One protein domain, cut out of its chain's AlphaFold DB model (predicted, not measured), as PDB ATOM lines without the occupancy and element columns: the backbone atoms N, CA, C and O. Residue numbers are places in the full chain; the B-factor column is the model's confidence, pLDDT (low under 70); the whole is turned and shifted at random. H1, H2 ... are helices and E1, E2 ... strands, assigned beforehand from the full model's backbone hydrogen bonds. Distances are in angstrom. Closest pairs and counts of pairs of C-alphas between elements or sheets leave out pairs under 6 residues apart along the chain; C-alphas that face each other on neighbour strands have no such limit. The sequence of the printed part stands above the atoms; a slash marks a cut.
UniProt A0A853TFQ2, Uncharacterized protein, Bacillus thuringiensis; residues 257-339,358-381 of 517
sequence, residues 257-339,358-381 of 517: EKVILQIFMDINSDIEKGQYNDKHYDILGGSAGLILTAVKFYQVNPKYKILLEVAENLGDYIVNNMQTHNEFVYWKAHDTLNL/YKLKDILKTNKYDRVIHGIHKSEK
ATOM      1  N   GLU A 257      86.218   0.129  41.099       89.44
ATOM      2  CA  GLU A 257      87.219  -0.639  40.370       89.44
ATOM      3  C   GLU A 257      87.427  -2.066  40.918       89.44
ATOM      4  O   GLU A 257      87.571  -3.002  40.135       89.44
ATOM      5  N   LYS A 258      87.383  -2.267  42.245       90.75
ATOM      6  CA  LYS A 258      87.573  -3.590  42.863       90.75
ATOM      7  C   LYS A 258      86.406  -4.533  42.590       90.75
ATOM      8  O   LYS A 258      86.638  -5.722  42.419       90.75
ATOM      9  N   VAL A 259      85.175  -4.021  42.542       91.31
ATOM     10  CA  VAL A 259      83.988  -4.830  42.209       91.31
ATOM     11  C   VAL A 259      84.094  -5.339  40.774       91.31
ATOM     12  O   VAL A 259      83.901  -6.524  40.530       91.31
ATOM     13  N   ILE A 260      84.473  -4.461  39.840       92.69
ATOM     14  CA  ILE A 260      84.671  -4.836  38.435       92.69
ATOM     15  C   ILE A 260      85.802  -5.854  38.285       92.69
ATOM     16  O   ILE A 260      85.655  -6.849  37.580       92.69
ATOM     17  N   LEU A 261      86.917  -5.646  38.988       94.94
ATOM     18  CA  LEU A 261      88.023  -6.598  38.986       94.94
ATOM     19  C   LEU A 261      87.601  -7.972  39.526       94.94
ATOM     20  O   LEU A 261      87.974  -8.986  38.942       94.94
ATOM     21  N   GLN A 262      86.817  -8.009  40.608       94.50
ATOM     22  CA  GLN A 262      86.341  -9.261  41.195       94.50
ATOM     23  C   GLN A 262      85.466 -10.047  40.215       94.50
ATOM     24  O   GLN A 262      85.649 -11.252  40.093       94.50
ATOM     25  N   ILE A 263      84.588  -9.372  39.462       94.69
ATOM     26  CA  ILE A 263      83.780 -10.008  38.408       94.69
ATOM     27  C   ILE A 263      84.680 -10.743  37.404       94.69
ATOM     28  O   ILE A 263      84.439 -11.909  37.102       94.69
ATOM     29  N   PHE A 264      85.737 -10.094  36.906       96.00
ATOM     30  CA  PHE A 264      86.663 -10.736  35.966       96.00
ATOM     31  C   PHE A 264      87.455 -11.885  36.599       96.00
ATOM     32  O   PHE A 264      87.687 -12.895  35.937       96.00
ATOM     33  N   MET A 265      87.855 -11.761  37.867       95.69
ATOM     34  CA  MET A 265      88.537 -12.838  38.593       95.69
ATOM     35  C   MET A 265      87.638 -14.061  38.794       95.69
ATOM     36  O   MET A 265      88.105 -15.185  38.624       95.69
ATOM     37  N   ASP A 266      86.361 -13.851  39.115       94.56
ATOM     38  CA  ASP A 266      85.382 -14.927  39.276       94.56
ATOM     39  C   ASP A 266      85.173 -15.664  37.944       94.56
ATOM     40  O   ASP A 266      85.285 -16.888  37.902       94.56
ATOM     41  N   ILE A 267      85.000 -14.920  36.842       94.50
ATOM     42  CA  ILE A 267      84.916 -15.482  35.481       94.50
ATOM     43  C   ILE A 267      86.161 -16.312  35.155       94.50
ATOM     44  O   ILE A 267      86.043 -17.440  34.682       94.50
ATOM     45  N   ASN A 268      87.357 -15.780  35.418       95.31
ATOM     46  CA  ASN A 268      88.602 -16.490  35.129       95.31
ATOM     47  C   ASN A 268      88.722 -17.789  35.938       95.31
ATOM     48  O   ASN A 268      89.046 -18.837  35.388       95.31
ATOM     49  N   SER A 269      88.376 -17.735  37.226       95.12
ATOM     50  CA  SER A 269      88.298 -18.914  38.093       95.12
ATOM     51  C   SER A 269      87.320 -19.958  37.543       95.12
ATOM     52  O   SER A 269      87.614 -21.154  37.578       95.12
ATOM     53  N   ASP A 270      86.159 -19.533  37.043       94.44
ATOM     54  CA  ASP A 270      85.172 -20.446  36.468       94.44
ATOM     55  C   ASP A 270      85.698 -21.104  35.186       94.44
ATOM     56  O   ASP A 270      85.447 -22.293  34.971       94.44
ATOM     57  N   ILE A 271      86.470 -20.387  34.360       94.38
ATOM     58  CA  ILE A 271      87.123 -20.956  33.167       94.38
ATOM     59  C   ILE A 271      88.146 -22.016  33.585       94.38
ATOM     60  O   ILE A 271      88.070 -23.155  33.123       94.38
ATOM     61  N   GLU A 272      89.048 -21.683  34.510       93.81
ATOM     62  CA  GLU A 272      90.099 -22.590  34.996       93.81
ATOM     63  C   GLU A 272      89.536 -23.865  35.639       93.81
ATOM     64  O   GLU A 272      90.107 -24.948  35.507       93.81
ATOM     65  N   LYS A 273      88.390 -23.759  36.320       95.56
ATOM     66  CA  LYS A 273      87.707 -24.891  36.966       95.56
ATOM     67  C   LYS A 273      86.806 -25.687  36.019       95.56
ATOM     68  O   LYS A 273      86.185 -26.652  36.464       95.56
ATOM     69  N   GLY A 274      86.681 -25.281  34.753       93.88
ATOM     70  CA  GLY A 274      85.752 -25.888  33.793       93.88
ATOM     71  C   GLY A 274      84.274 -25.693  34.159       93.88
ATOM     72  O   GLY A 274      83.432 -26.510  33.792       93.88
ATOM     73  N   GLN A 275      83.961 -24.647  34.928       93.50
ATOM     74  CA  GLN A 275      82.606 -24.264  35.342       93.50
ATOM     75  C   GLN A 275      82.011 -23.171  34.443       93.50
ATOM     76  O   GLN A 275      80.793 -22.975  34.432       93.50
ATOM     77  N   TYR A 276      82.853 -22.487  33.668       93.38
ATOM     78  CA  TYR A 276      82.430 -21.498  32.691       93.38
ATOM     79  C   TYR A 276      81.686 -22.160  31.528       93.38
ATOM     80  O   TYR A 276      82.158 -23.125  30.932       93.38
ATOM     81  N   ASN A 277      80.503 -21.632  31.218       91.00
ATOM     82  CA  ASN A 277      79.638 -22.149  30.167       91.00
ATOM     83  C   ASN A 277      78.964 -20.993  29.433       91.00
ATOM     84  O   ASN A 277      77.929 -20.481  29.868       91.00
ATOM     85  N   ASP A 278      79.565 -20.589  28.322       92.62
ATOM     86  CA  ASP A 278      78.969 -19.630  27.402       92.62
ATOM     87  C   ASP A 278      78.051 -20.340  26.399       92.62
ATOM     88  O   ASP A 278      78.439 -21.311  25.749       92.62
ATOM     89  N   LYS A 279      76.821 -19.838  26.278       90.62
ATOM     90  CA  LYS A 279      75.802 -20.346  25.351       90.62
ATOM     91  C   LYS A 279      75.568 -19.436  24.145       90.62
ATOM     92  O   LYS A 279      74.742 -19.795  23.312       90.62
ATOM     93  N   HIS A 280      76.240 -18.290  24.067       91.94
ATOM     94  CA  HIS A 280      76.014 -17.278  23.032       91.94
ATOM     95  C   HIS A 280      77.276 -17.005  22.205       91.94
ATOM     96  O   HIS A 280      77.181 -16.906  20.990       91.94
ATOM     97  N   TYR A 281      78.463 -16.933  22.827       93.94
ATOM     98  CA  TYR A 281      79.756 -16.643  22.165       93.94
ATOM     99  C   TYR A 281      79.859 -15.278  21.471       93.94
ATOM    100  O   TYR A 281      80.862 -14.979  20.821       93.94
ATOM    101  N   ASP A 282      78.836 -14.445  21.593       93.75
ATOM    102  CA  ASP A 282      78.651 -13.243  20.798       93.75
ATOM    103  C   ASP A 282      78.915 -11.959  21.604       93.75
ATOM    104  O   ASP A 282      79.450 -12.001  22.719       93.75
ATOM    105  N   ILE A 283      78.600 -10.797  21.024       93.75
ATOM    106  CA  ILE A 283      78.784  -9.511  21.703       93.75
ATOM    107  C   ILE A 283      77.741  -9.322  22.804       93.75
ATOM    108  O   ILE A 283      78.080  -8.832  23.876       93.75
ATOM    109  N   LEU A 284      76.477  -9.664  22.554       91.38
ATOM    110  CA  LEU A 284      75.374  -9.269  23.430       91.38
ATOM    111  C   LEU A 284      75.254 -10.124  24.688       91.38
ATOM    112  O   LEU A 284      74.985  -9.592  25.766       91.38
ATOM    113  N   GLY A 285      75.397 -11.434  24.540       90.06
ATOM    114  CA  GLY A 285      75.179 -12.440  25.573       90.06
ATOM    115  C   GLY A 285      76.433 -13.219  25.964       90.06
ATOM    116  O   GLY A 285      76.398 -13.904  26.988       90.06
ATOM    117  N   GLY A 286      77.504 -13.144  25.166       92.56
ATOM    118  CA  GLY A 286      78.629 -14.072  25.255       92.56
ATOM    119  C   GLY A 286      80.010 -13.473  25.522       92.56
ATOM    120  O   GLY A 286      80.208 -12.301  25.854       92.56
ATOM    121  N   SER A 287      80.998 -14.352  25.374       95.12
ATOM    122  CA  SER A 287      82.406 -14.125  25.699       95.12
ATOM    123  C   SER A 287      83.063 -13.084  24.799       95.12
ATOM    124  O   SER A 287      83.984 -12.406  25.248       95.12
ATOM    125  N   ALA A 288      82.601 -12.907  23.554       95.81
ATOM    126  CA  ALA A 288      83.154 -11.877  22.677       95.81
ATOM    127  C   ALA A 288      82.892 -10.479  23.258       95.81
ATOM    128  O   ALA A 288      83.802  -9.651  23.299       95.81
ATOM    129  N   GLY A 289      81.700 -10.247  23.819       95.38
ATOM    130  CA  GLY A 289      81.393  -9.031  24.570       95.38
ATOM    131  C   GLY A 289      82.254  -8.854  25.825       95.38
ATOM    132  O   GLY A 289      82.666  -7.731  26.120       95.38
ATOM    133  N   LEU A 290      82.539  -9.933  26.564       95.38
ATOM    134  CA  LEU A 290      83.402  -9.885  27.756       95.38
ATOM    135  C   LEU A 290      84.862  -9.581  27.413       95.38
ATOM    136  O   LEU A 290      85.516  -8.843  28.144       95.38
ATOM    137  N   ILE A 291      85.377 -10.116  26.304       97.31
ATOM    138  CA  ILE A 291      86.720  -9.789  25.808       97.31
ATOM    139  C   ILE A 291      86.823  -8.284  25.576       97.31
ATOM    140  O   ILE A 291      87.762  -7.646  26.049       97.31
ATOM    141  N   LEU A 292      85.841  -7.710  24.879       95.56
ATOM    142  CA  LEU A 292      85.822  -6.287  24.570       95.56
ATOM    143  C   LEU A 292      85.885  -5.427  25.843       95.56
ATOM    144  O   LEU A 292      86.727  -4.531  25.944       95.56
ATOM    145  N   THR A 293      85.073  -5.734  26.854       94.56
ATOM    146  CA  THR A 293      85.090  -4.970  28.107       94.56
ATOM    147  C   THR A 293      86.295  -5.268  28.994       94.56
ATOM    148  O   THR A 293      86.782  -4.344  29.644       94.56
ATOM    149  N   ALA A 294      86.843  -6.489  28.990       96.31
ATOM    150  CA  ALA A 294      88.089  -6.824  29.688       96.31
ATOM    151  C   ALA A 294      89.273  -6.025  29.130       96.31
ATOM    152  O   ALA A 294      90.016  -5.391  29.885       96.31
ATOM    153  N   VAL A 295      89.406  -5.992  27.798       95.81
ATOM    154  CA  VAL A 295      90.439  -5.209  27.109       95.81
ATOM    155  C   VAL A 295      90.275  -3.727  27.420       95.81
ATOM    156  O   VAL A 295      91.245  -3.074  27.811       95.81
ATOM    157  N   LYS A 296      89.053  -3.195  27.321       93.75
ATOM    158  CA  LYS A 296      88.790  -1.788  27.623       93.75
ATOM    159  C   LYS A 296      89.101  -1.435  29.075       93.75
ATOM    160  O   LYS A 296      89.741  -0.418  29.348       93.75
ATOM    161  N   PHE A 297      88.682  -2.278  30.016       94.38
ATOM    162  CA  PHE A 297      88.927  -2.068  31.438       94.38
ATOM    163  C   PHE A 297      90.424  -2.121  31.768       94.38
ATOM    164  O   PHE A 297      90.893  -1.296  32.555       94.38
ATOM    165  N   TYR A 298      91.194  -2.996  31.112       96.06
ATOM    166  CA  TYR A 298      92.655  -3.022  31.222       96.06
ATOM    167  C   TYR A 298      93.313  -1.764  30.643       96.06
ATOM    168  O   TYR A 298      94.204  -1.203  31.275       96.06
ATOM    169  N   GLN A 299      92.864  -1.277  29.483       93.12
ATOM    170  CA  GLN A 299      93.396  -0.046  28.883       93.12
ATOM    171  C   GLN A 299      93.230   1.168  29.804       93.12
ATOM    172  O   GLN A 299      94.118   2.015  29.872       93.12
ATOM    173  N   VAL A 300      92.109   1.247  30.528       92.06
ATOM    174  CA  VAL A 300      91.865   2.302  31.525       92.06
ATOM    175  C   VAL A 300      92.641   2.037  32.824       92.06
ATOM    176  O   VAL A 300      93.069   2.981  33.483       92.06
ATOM    177  N   ASN A 301      92.872   0.768  33.178       92.75
ATOM    178  CA  ASN A 301      93.494   0.355  34.441       92.75
ATOM    179  C   ASN A 301      94.669  -0.625  34.226       92.75
ATOM    180  O   ASN A 301      94.615  -1.772  34.687       92.75
ATOM    181  N   PRO A 302      95.783  -0.188  33.607       94.69
ATOM    182  CA  PRO A 302      96.874  -1.075  33.173       94.69
ATOM    183  C   PRO A 302      97.628  -1.766  34.321       94.69
ATOM    184  O   PRO A 302      98.409  -2.693  34.103       94.69
ATOM    185  N   LYS A 303      97.393  -1.346  35.571       96.00
ATOM    186  CA  LYS A 303      97.916  -2.005  36.776       96.00
ATOM    187  C   LYS A 303      97.383  -3.436  36.957       96.00
ATOM    188  O   LYS A 303      98.057  -4.253  37.579       96.00
ATOM    189  N   TYR A 304      96.216  -3.766  36.399       95.94
ATOM    190  CA  TYR A 304      95.594  -5.086  36.538       95.94
ATOM    191  C   TYR A 304      95.973  -6.035  35.408       95.94
ATOM    192  O   TYR A 304      95.151  -6.389  34.568       95.94
ATOM    193  N   LYS A 305      97.226  -6.498  35.419       95.94
ATOM    194  CA  LYS A 305      97.748  -7.430  34.405       95.94
ATOM    195  C   LYS A 305      96.948  -8.732  34.273       95.94
ATOM    196  O   LYS A 305      96.907  -9.281  33.182       95.94
ATOM    197  N   ILE A 306      96.278  -9.173  35.341       95.75
ATOM    198  CA  ILE A 306      95.374 -10.336  35.334       95.75
ATOM    199  C   ILE A 306      94.305 -10.249  34.233       95.75
ATOM    200  O   ILE A 306      93.909 -11.263  33.683       95.75
ATOM    201  N   LEU A 307      93.877  -9.046  33.840       97.44
ATOM    202  CA  LEU A 307      92.881  -8.869  32.779       97.44
ATOM    203  C   LEU A 307      93.370  -9.347  31.406       97.44
ATOM    204  O   LEU A 307      92.545  -9.714  30.577       97.44
ATOM    205  N   LEU A 308      94.685  -9.357  31.164       97.81
ATOM    206  CA  LEU A 308      95.256  -9.923  29.940       97.81
ATOM    207  C   LEU A 308      95.074 -11.441  29.904       97.81
ATOM    208  O   LEU A 308      94.682 -11.976  28.874       97.81
ATOM    209  N   GLU A 309      95.303 -12.104  31.037       97.25
ATOM    210  CA  GLU A 309      95.089 -13.543  31.203       97.25
ATOM    211  C   GLU A 309      93.602 -13.891  31.091       97.25
ATOM    212  O   GLU A 309      93.246 -14.783  30.329       97.25
ATOM    213  N   VAL A 310      92.713 -13.118  31.734       97.50
ATOM    214  CA  VAL A 310      91.257 -13.300  31.581       97.50
ATOM    215  C   VAL A 310      90.837 -13.167  30.114       97.50
ATOM    216  O   VAL A 310      90.089 -13.998  29.603       97.50
ATOM    217  N   ALA A 311      91.322 -12.133  29.419       97.75
ATOM    218  CA  ALA A 311      91.001 -11.911  28.015       97.75
ATOM    219  C   ALA A 311      91.543 -13.040  27.119       97.75
ATOM    220  O   ALA A 311      90.836 -13.495  26.219       97.75
ATOM    221  N   GLU A 312      92.762 -13.525  27.376       98.25
ATOM    222  CA  GLU A 312      93.337 -14.666  26.660       98.25
ATOM    223  C   GLU A 312      92.536 -15.954  26.895       98.25
ATOM    224  O   GLU A 312      92.171 -16.620  25.928       98.25
ATOM    225  N   ASN A 313      92.186 -16.260  28.145       98.12
ATOM    226  CA  ASN A 313      91.406 -17.445  28.506       98.12
ATOM    227  C   ASN A 313      90.005 -17.429  27.873       98.12
ATOM    228  O   ASN A 313      89.537 -18.454  27.376       98.12
ATOM    229  N   LEU A 314      89.349 -16.264  27.821       97.75
ATOM    230  CA  LEU A 314      88.089 -16.090  27.089       97.75
ATOM    231  C   LEU A 314      88.275 -16.303  25.578       97.75
ATOM    232  O   LEU A 314      87.454 -16.965  24.945       97.75
ATOM    233  N   GLY A 315      89.352 -15.766  24.997       97.94
ATOM    234  CA  GLY A 315      89.689 -15.957  23.586       97.94
ATOM    235  C   GLY A 315      89.887 -17.428  23.226       97.94
ATOM    236  O   GLY A 315      89.301 -17.917  22.258       97.94
ATOM    237  N   ASP A 316      90.650 -18.150  24.042       98.00
ATOM    238  CA  ASP A 316      90.880 -19.587  23.892       98.00
ATOM    239  C   ASP A 316      89.596 -20.389  24.059       98.00
ATOM    240  O   ASP A 316      89.341 -21.317  23.288       98.00
ATOM    241  N   TYR A 317      88.751 -20.008  25.019       97.38
ATOM    242  CA  TYR A 317      87.450 -20.634  25.207       97.38
ATOM    243  C   TYR A 317      86.584 -20.517  23.944       97.38
ATOM    244  O   TYR A 317      86.008 -21.516  23.505       97.38
ATOM    245  N   ILE A 318      86.522 -19.335  23.315       97.12
ATOM    246  CA  ILE A 318      85.796 -19.158  22.048       97.12
ATOM    247  C   ILE A 318      86.418 -20.040  20.959       97.12
ATOM    248  O   ILE A 318      85.697 -20.796  20.311       97.12
ATOM    249  N   VAL A 319      87.742 -20.015  20.770       97.62
ATOM    250  CA  VAL A 319      88.414 -20.826  19.733       97.62
ATOM    251  C   VAL A 319      88.139 -22.323  19.906       97.62
ATOM    252  O   VAL A 319      87.838 -23.003  18.926       97.62
ATOM    253  N   ASN A 320      88.175 -22.831  21.138       96.19
ATOM    254  CA  ASN A 320      87.945 -24.247  21.437       96.19
ATOM    255  C   ASN A 320      86.501 -24.705  21.172       96.19
ATOM    256  O   ASN A 320      86.266 -25.898  20.992       96.19
ATOM    257  N   ASN A 321      85.544 -23.775  21.120       95.56
ATOM    258  CA  ASN A 321      84.136 -24.052  20.821       95.56
ATOM    259  C   ASN A 321      83.739 -23.704  19.373       95.56
ATOM    260  O   ASN A 321      82.560 -23.775  19.019       95.56
ATOM    261  N   MET A 322      84.708 -23.334  18.529       95.81
ATOM    262  CA  MET A 322      84.486 -23.044  17.114       95.81
ATOM    263  C   MET A 322      84.011 -24.294  16.364       95.81
ATOM    264  O   MET A 322      84.594 -25.373  16.484       95.81
ATOM    265  N   GLN A 323      82.979 -24.135  15.538       94.62
ATOM    266  CA  GLN A 323      82.464 -25.174  14.650       94.62
ATOM    267  C   GLN A 323      82.765 -24.837  13.194       94.62
ATOM    268  O   GLN A 323      82.969 -23.679  12.831       94.62
ATOM    269  N   THR A 324      82.774 -25.871  12.351       94.44
ATOM    270  CA  THR A 324      82.946 -25.729  10.905       94.44
ATOM    271  C   THR A 324      81.862 -26.483  10.148       94.44
ATOM    272  O   THR A 324      81.676 -27.677  10.390       94.44
ATOM    273  N   HIS A 325      81.187 -25.826   9.206       91.94
ATOM    274  CA  HIS A 325      80.191 -26.444   8.325       91.94
ATOM    275  C   HIS A 325      80.219 -25.779   6.947       91.94
ATOM    276  O   HIS A 325      80.173 -24.560   6.872       91.94
ATOM    277  N   ASN A 326      80.305 -26.560   5.864       88.69
ATOM    278  CA  ASN A 326      80.385 -26.051   4.484       88.69
ATOM    279  C   ASN A 326      81.413 -24.914   4.306       88.69
ATOM    280  O   ASN A 326      81.129 -23.886   3.709       88.69
ATOM    281  N   GLU A 327      82.611 -25.101   4.867       90.38
ATOM    282  CA  GLU A 327      83.706 -24.115   4.912       90.38
ATOM    283  C   GLU A 327      83.470 -22.853   5.764       90.38
ATOM    284  O   GLU A 327      84.432 -22.118   5.996       90.38
ATOM    285  N   PHE A 328      82.265 -22.634   6.293       95.56
ATOM    286  CA  PHE A 328      82.011 -21.599   7.290       95.56
ATOM    287  C   PHE A 328      82.601 -21.987   8.642       95.56
ATOM    288  O   PHE A 328      82.437 -23.124   9.091       95.56
ATOM    289  N   VAL A 329      83.227 -21.024   9.320       96.12
ATOM    290  CA  VAL A 329      83.458 -21.062  10.766       96.12
ATOM    291  C   VAL A 329      82.315 -20.331  11.459       96.12
ATOM    292  O   VAL A 329      81.903 -19.264  11.009       96.12
ATOM    293  N   TYR A 330      81.791 -20.907  12.534       94.31
ATOM    294  CA  TYR A 330      80.702 -20.307  13.300       94.31
ATOM    295  C   TYR A 330      80.664 -20.858  14.728       94.31
ATOM    296  O   TYR A 330      81.316 -21.854  15.054       94.31
ATOM    297  N   TRP A 331      79.855 -20.221  15.569       93.25
ATOM    298  CA  TRP A 331      79.544 -20.681  16.916       93.25
ATOM    299  C   TRP A 331      78.048 -20.893  17.023       93.25
ATOM    300  O   TRP A 331      77.260 -20.016  16.681       93.25
ATOM    301  N   LYS A 332      77.647 -22.077  17.481       83.56
ATOM    302  CA  LYS A 332      76.236 -22.363  17.707       83.56
ATOM    303  C   LYS A 332      75.802 -21.717  19.020       83.56
ATOM    304  O   LYS A 332      76.131 -22.236  20.088       83.56
ATOM    305  N   ALA A 333      75.057 -20.624  18.929       83.38
ATOM    306  CA  ALA A 333      74.390 -20.027  20.074       83.38
ATOM    307  C   ALA A 333      73.072 -20.759  20.389       83.38
ATOM    308  O   ALA A 333      72.516 -21.481  19.561       83.38
ATOM    309  N   HIS A 334      72.580 -20.617  21.619       79.06
ATOM    310  CA  HIS A 334      71.307 -21.205  22.050       79.06
ATOM    311  C   HIS A 334      70.092 -20.554  21.367       79.06
ATOM    312  O   HIS A 334      69.064 -21.205  21.186       79.06
ATOM    313  N   ASP A 335      70.202 -19.276  21.031       74.50
ATOM    314  CA  ASP A 335      69.154 -18.408  20.499       74.50
ATOM    315  C   ASP A 335      69.258 -18.170  18.982       74.50
ATOM    316  O   ASP A 335      68.411 -17.475  18.419       74.50
ATOM    317  N   THR A 336      70.229 -18.780  18.290       75.81
ATOM    318  CA  THR A 336      70.274 -18.764  16.820       75.81
ATOM    319  C   THR A 336      69.381 -19.855  16.229       75.81
ATOM    320  O   THR A 336      69.431 -21.021  16.628       75.81
ATOM    321  N   LEU A 337      68.535 -19.484  15.260       77.50
ATOM    322  CA  LEU A 337      67.557 -20.404  14.666       77.50
ATOM    323  C   LEU A 337      68.175 -21.266  13.560       77.50
ATOM    324  O   LEU A 337      67.761 -22.406  13.343       77.50
ATOM    325  N   ASN A 338      69.161 -20.720  12.848       84.62
ATOM    326  CA  ASN A 338      69.841 -21.368  11.734       84.62
ATOM    327  C   ASN A 338      71.317 -20.922  11.641       84.62
ATOM    328  O   ASN A 338      71.801 -20.111  12.436       84.62
ATOM    329  N   LEU A 339      72.053 -21.497  10.683       86.38
ATOM    330  CA  LEU A 339      73.458 -21.149  10.451       86.38
ATOM    331  C   LEU A 339      73.610 -19.670  10.076       86.38
ATOM    332  O   LEU A 339      74.455 -18.990  10.640       86.38
ATOM    333  N   TYR A 358      90.688  -9.348  16.975       97.69
ATOM    334  CA  TYR A 358      91.646  -8.279  16.671       97.69
ATOM    335  C   TYR A 358      92.061  -7.506  17.930       97.69
ATOM    336  O   TYR A 358      93.246  -7.207  18.092       97.69
ATOM    337  N   LYS A 359      91.134  -7.223  18.856       97.06
ATOM    338  CA  LYS A 359      91.472  -6.580  20.138       97.06
ATOM    339  C   LYS A 359      92.388  -7.461  20.991       97.06
ATOM    340  O   LYS A 359      93.361  -6.942  21.534       97.06
ATOM    341  N   LEU A 360      92.161  -8.778  21.034       97.88
ATOM    342  CA  LEU A 360      93.077  -9.730  21.680       97.88
ATOM    343  C   LEU A 360      94.456  -9.736  21.028       97.88
ATOM    344  O   LEU A 360      95.468  -9.617  21.717       97.88
ATOM    345  N   LYS A 361      94.497  -9.827  19.697       96.88
ATOM    346  CA  LYS A 361      95.734  -9.778  18.920       96.88
ATOM    347  C   LYS A 361      96.553  -8.530  19.272       96.88
ATOM    348  O   LYS A 361      97.762  -8.624  19.474       96.88
ATOM    349  N   ASP A 362      95.889  -7.372  19.380       95.56
ATOM    350  CA  ASP A 362      96.547  -6.093  19.668       95.56
ATOM    351  C   ASP A 362      97.047  -6.008  21.102       95.56
ATOM    352  O   ASP A 362      98.201  -5.649  21.328       95.56
ATOM    353  N   ILE A 363      96.199  -6.343  22.073       96.12
ATOM    354  CA  ILE A 363      96.541  -6.144  23.478       96.12
ATOM    355  C   ILE A 363      97.572  -7.164  23.974       96.12
ATOM    356  O   ILE A 363      98.432  -6.816  24.781       96.12
ATOM    357  N   LEU A 364      97.528  -8.396  23.453       96.69
ATOM    358  CA  LEU A 364      98.454  -9.479  23.800       96.69
ATOM    359  C   LEU A 364      99.702  -9.505  22.908       96.69
ATOM    360  O   LEU A 364     100.641 -10.237  23.204       96.69
ATOM    361  N   LYS A 365      99.720  -8.729  21.813       95.69
ATOM    362  CA  LYS A 365     100.809  -8.701  20.817       95.69
ATOM    363  C   LYS A 365     101.179 -10.105  20.317       95.69
ATOM    364  O   LYS A 365     102.347 -10.482  20.279       95.69
ATOM    365  N   THR A 366     100.166 -10.875  19.924       96.00
ATOM    366  CA  THR A 366     100.290 -12.291  19.536       96.00
ATOM    367  C   THR A 366      99.766 -12.545  18.124       96.00
ATOM    368  O   THR A 366      98.981 -11.761  17.605       96.00
ATOM    369  N   ASN A 367     100.166 -13.651  17.495       96.50
ATOM    370  CA  ASN A 367      99.597 -14.159  16.240       96.50
ATOM    371  C   ASN A 367      98.716 -15.408  16.446       96.50
ATOM    372  O   ASN A 367      98.204 -15.974  15.481       96.50
ATOM    373  N   LYS A 368      98.516 -15.831  17.702       97.50
ATOM    374  CA  LYS A 368      97.737 -17.020  18.096       97.50
ATOM    375  C   LYS A 368      96.357 -17.091  17.431       97.50
ATOM    376  O   LYS A 368      95.914 -18.166  17.035       97.50
ATOM    377  N   TYR A 369      95.702 -15.943  17.266       98.06
ATOM    378  CA  TYR A 369      94.342 -15.841  16.735       98.06
ATOM    379  C   TYR A 369      94.267 -15.666  15.209       98.06
ATOM    380  O   TYR A 369      93.173 -15.589  14.658       98.06
ATOM    381  N   ASP A 370      95.393 -15.648  14.488       97.50
ATOM    382  CA  ASP A 370      95.402 -15.356  13.047       97.50
ATOM    383  C   ASP A 370      94.602 -16.377  12.232       97.50
ATOM    384  O   ASP A 370      93.908 -16.014  11.281       97.50
ATOM    385  N   ARG A 371      94.628 -17.651  12.641       97.44
ATOM    386  CA  ARG A 371      93.861 -18.712  11.977       97.44
ATOM    387  C   ARG A 371      92.351 -18.506  12.111       97.44
ATOM    388  O   ARG A 371      91.642 -18.664  11.120       97.44
ATOM    389  N   VAL A 372      91.861 -18.168  13.308       97.94
ATOM    390  CA  VAL A 372      90.422 -17.937  13.528       97.94
ATOM    391  C   VAL A 372      89.971 -16.636  12.865       97.94
ATOM    392  O   VAL A 372      88.943 -16.632  12.199       97.94
ATOM    393  N   ILE A 373      90.789 -15.578  12.923       97.81
ATOM    394  CA  ILE A 373      90.543 -14.313  12.211       97.81
ATOM    395  C   ILE A 373      90.399 -14.562  10.705       97.81
ATOM    396  O   ILE A 373      89.442 -14.099  10.088       97.81
ATOM    397  N   HIS A 374      91.315 -15.332  10.109       96.81
ATOM    398  CA  HIS A 374      91.238 -15.681   8.691       96.81
ATOM    399  C   HIS A 374      89.983 -16.503   8.361       96.81
ATOM    400  O   HIS A 374      89.310 -16.225   7.368       96.81
ATOM    401  N   GLY A 375      89.646 -17.487   9.200       97.69
ATOM    402  CA  GLY A 375      88.436 -18.294   9.040       97.69
ATOM    403  C   GLY A 375      87.160 -17.451   9.069       97.69
ATOM    404  O   GLY A 375      86.291 -17.630   8.213       97.69
ATOM    405  N   ILE A 376      87.077 -16.498  10.001       97.56
ATOM    406  CA  ILE A 376      85.948 -15.570  10.110       97.56
ATOM    407  C   ILE A 376      85.837 -14.708   8.849       97.56
ATOM    408  O   ILE A 376      84.775 -14.678   8.236       97.56
ATOM    409  N   HIS A 377      86.930 -14.077   8.411       96.00
ATOM    410  CA  HIS A 377      86.936 -13.252   7.197       96.00
ATOM    411  C   HIS A 377      86.449 -14.006   5.965       96.00
ATOM    412  O   HIS A 377      85.623 -13.500   5.204       96.00
ATOM    413  N   LYS A 378      86.947 -15.233   5.773       96.44
ATOM    414  CA  LYS A 378      86.504 -16.096   4.675       96.44
ATOM    415  C   LYS A 378      84.999 -16.361   4.771       96.44
ATOM    416  O   LYS A 378      84.289 -16.216   3.778       96.44
ATOM    417  N   SER A 379      84.525 -16.703   5.966       96.81
ATOM    418  CA  SER A 379      83.125 -17.038   6.232       96.81
ATOM    419  C   SER A 379      82.190 -15.852   6.008       96.81
ATOM    420  O   SER A 379      81.151 -16.011   5.377       96.81
ATOM    421  N   GLU A 380      82.564 -14.645   6.438       95.38
ATOM    422  CA  GLU A 380      81.765 -13.442   6.187       95.38
ATOM    423  C   GLU A 380      81.677 -13.114   4.695       95.38
ATOM    424  O   GLU A 380      80.584 -12.841   4.204       95.38
ATOM    425  N   LYS A 381      82.789 -13.201   3.950       94.31
ATOM    426  CA  LYS A 381      82.787 -12.958   2.497       94.31
ATOM    427  C   LYS A 381      81.913 -13.966   1.747       94.31
ATOM    428  O   LYS A 381      81.135 -13.569   0.885       94.31
TER     429      LYS A 381
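AT A GLANCE: This is residues 257 to 339 and 358 to 381 of the 517 residues of an uncharacterized protein of Bacillus thuringiensis (UniProt A0A853TFQ2). A small two-stranded hairpin, E1 and E2, with helix H5 packed on E2, makes one end of an elongated body; the rest is an up-and-down bundle of three helices, H1, H2 and H3, with short H4 packed on H2 and H3. The 107 printed residues hold five named helices and two strands, in the order H1 H2 H3 E1 E2 H4 H5; the sheet is antiparallel and the class mostly helix. The whole is compact, with a radius of gyration of the C-alphas of 14.3 A and spans of 44 by 28 by 22 A.

IN THESE COORDINATES: E1 is residues 323 to 325 and E2 residues 328 to 330. H5 is residues 370 to 381, 16.6 A long, ending at C-alpha 381 (82.787, -12.958, 2.497). H3 is residues 306 to 320, 21.0 A; H2 is 287 to 300, 19.8 A; H4 is 358 to 364, 9.9 A. H1, residues 257 to 272, 22.8 A, begins at C-alpha 257 (87.219, -0.639, 40.370).

HOW THE PARTS SIT: In the hairpin E1 and E2, N 323 and O 330 are 2.9 A apart, within hydrogen-bond range. The closest C-alphas of E2 and H5, Phe 328 and Ser 379, are 4.8 A apart; E1 and H5 are apart. H3, the hub, touches H2 at Ala 311 and Ile 291, C-alphas 5.3 A apart, at a shallow tilt of 20 degrees, opposite ways, a helical hairpin. H1 touches H3 with residues 264 to 271 alone, at a steep tilt of 38 degrees; the closest C-alphas, Asn 268 and Val 310, are 5.5 A apart. H4 touches H3, with C-alphas 308 and 364 closest at 6.9 A, and H2, with C-alphas 295 and 363 closest at 7.2 A. Each helix has every O i to N i+4 pair within hydrogen-bond range.

THE WHOLE: The C-alphas farthest apart, Lys 258 and Asn 326, are 45.0 A apart. Residues 340 to 357 are not printed, and C-alphas 339 and 358 are 23.1 A apart across the cut. H1 to H2, residues 273 to 286, is a long link. No printed residue is under 70 in pLDDT.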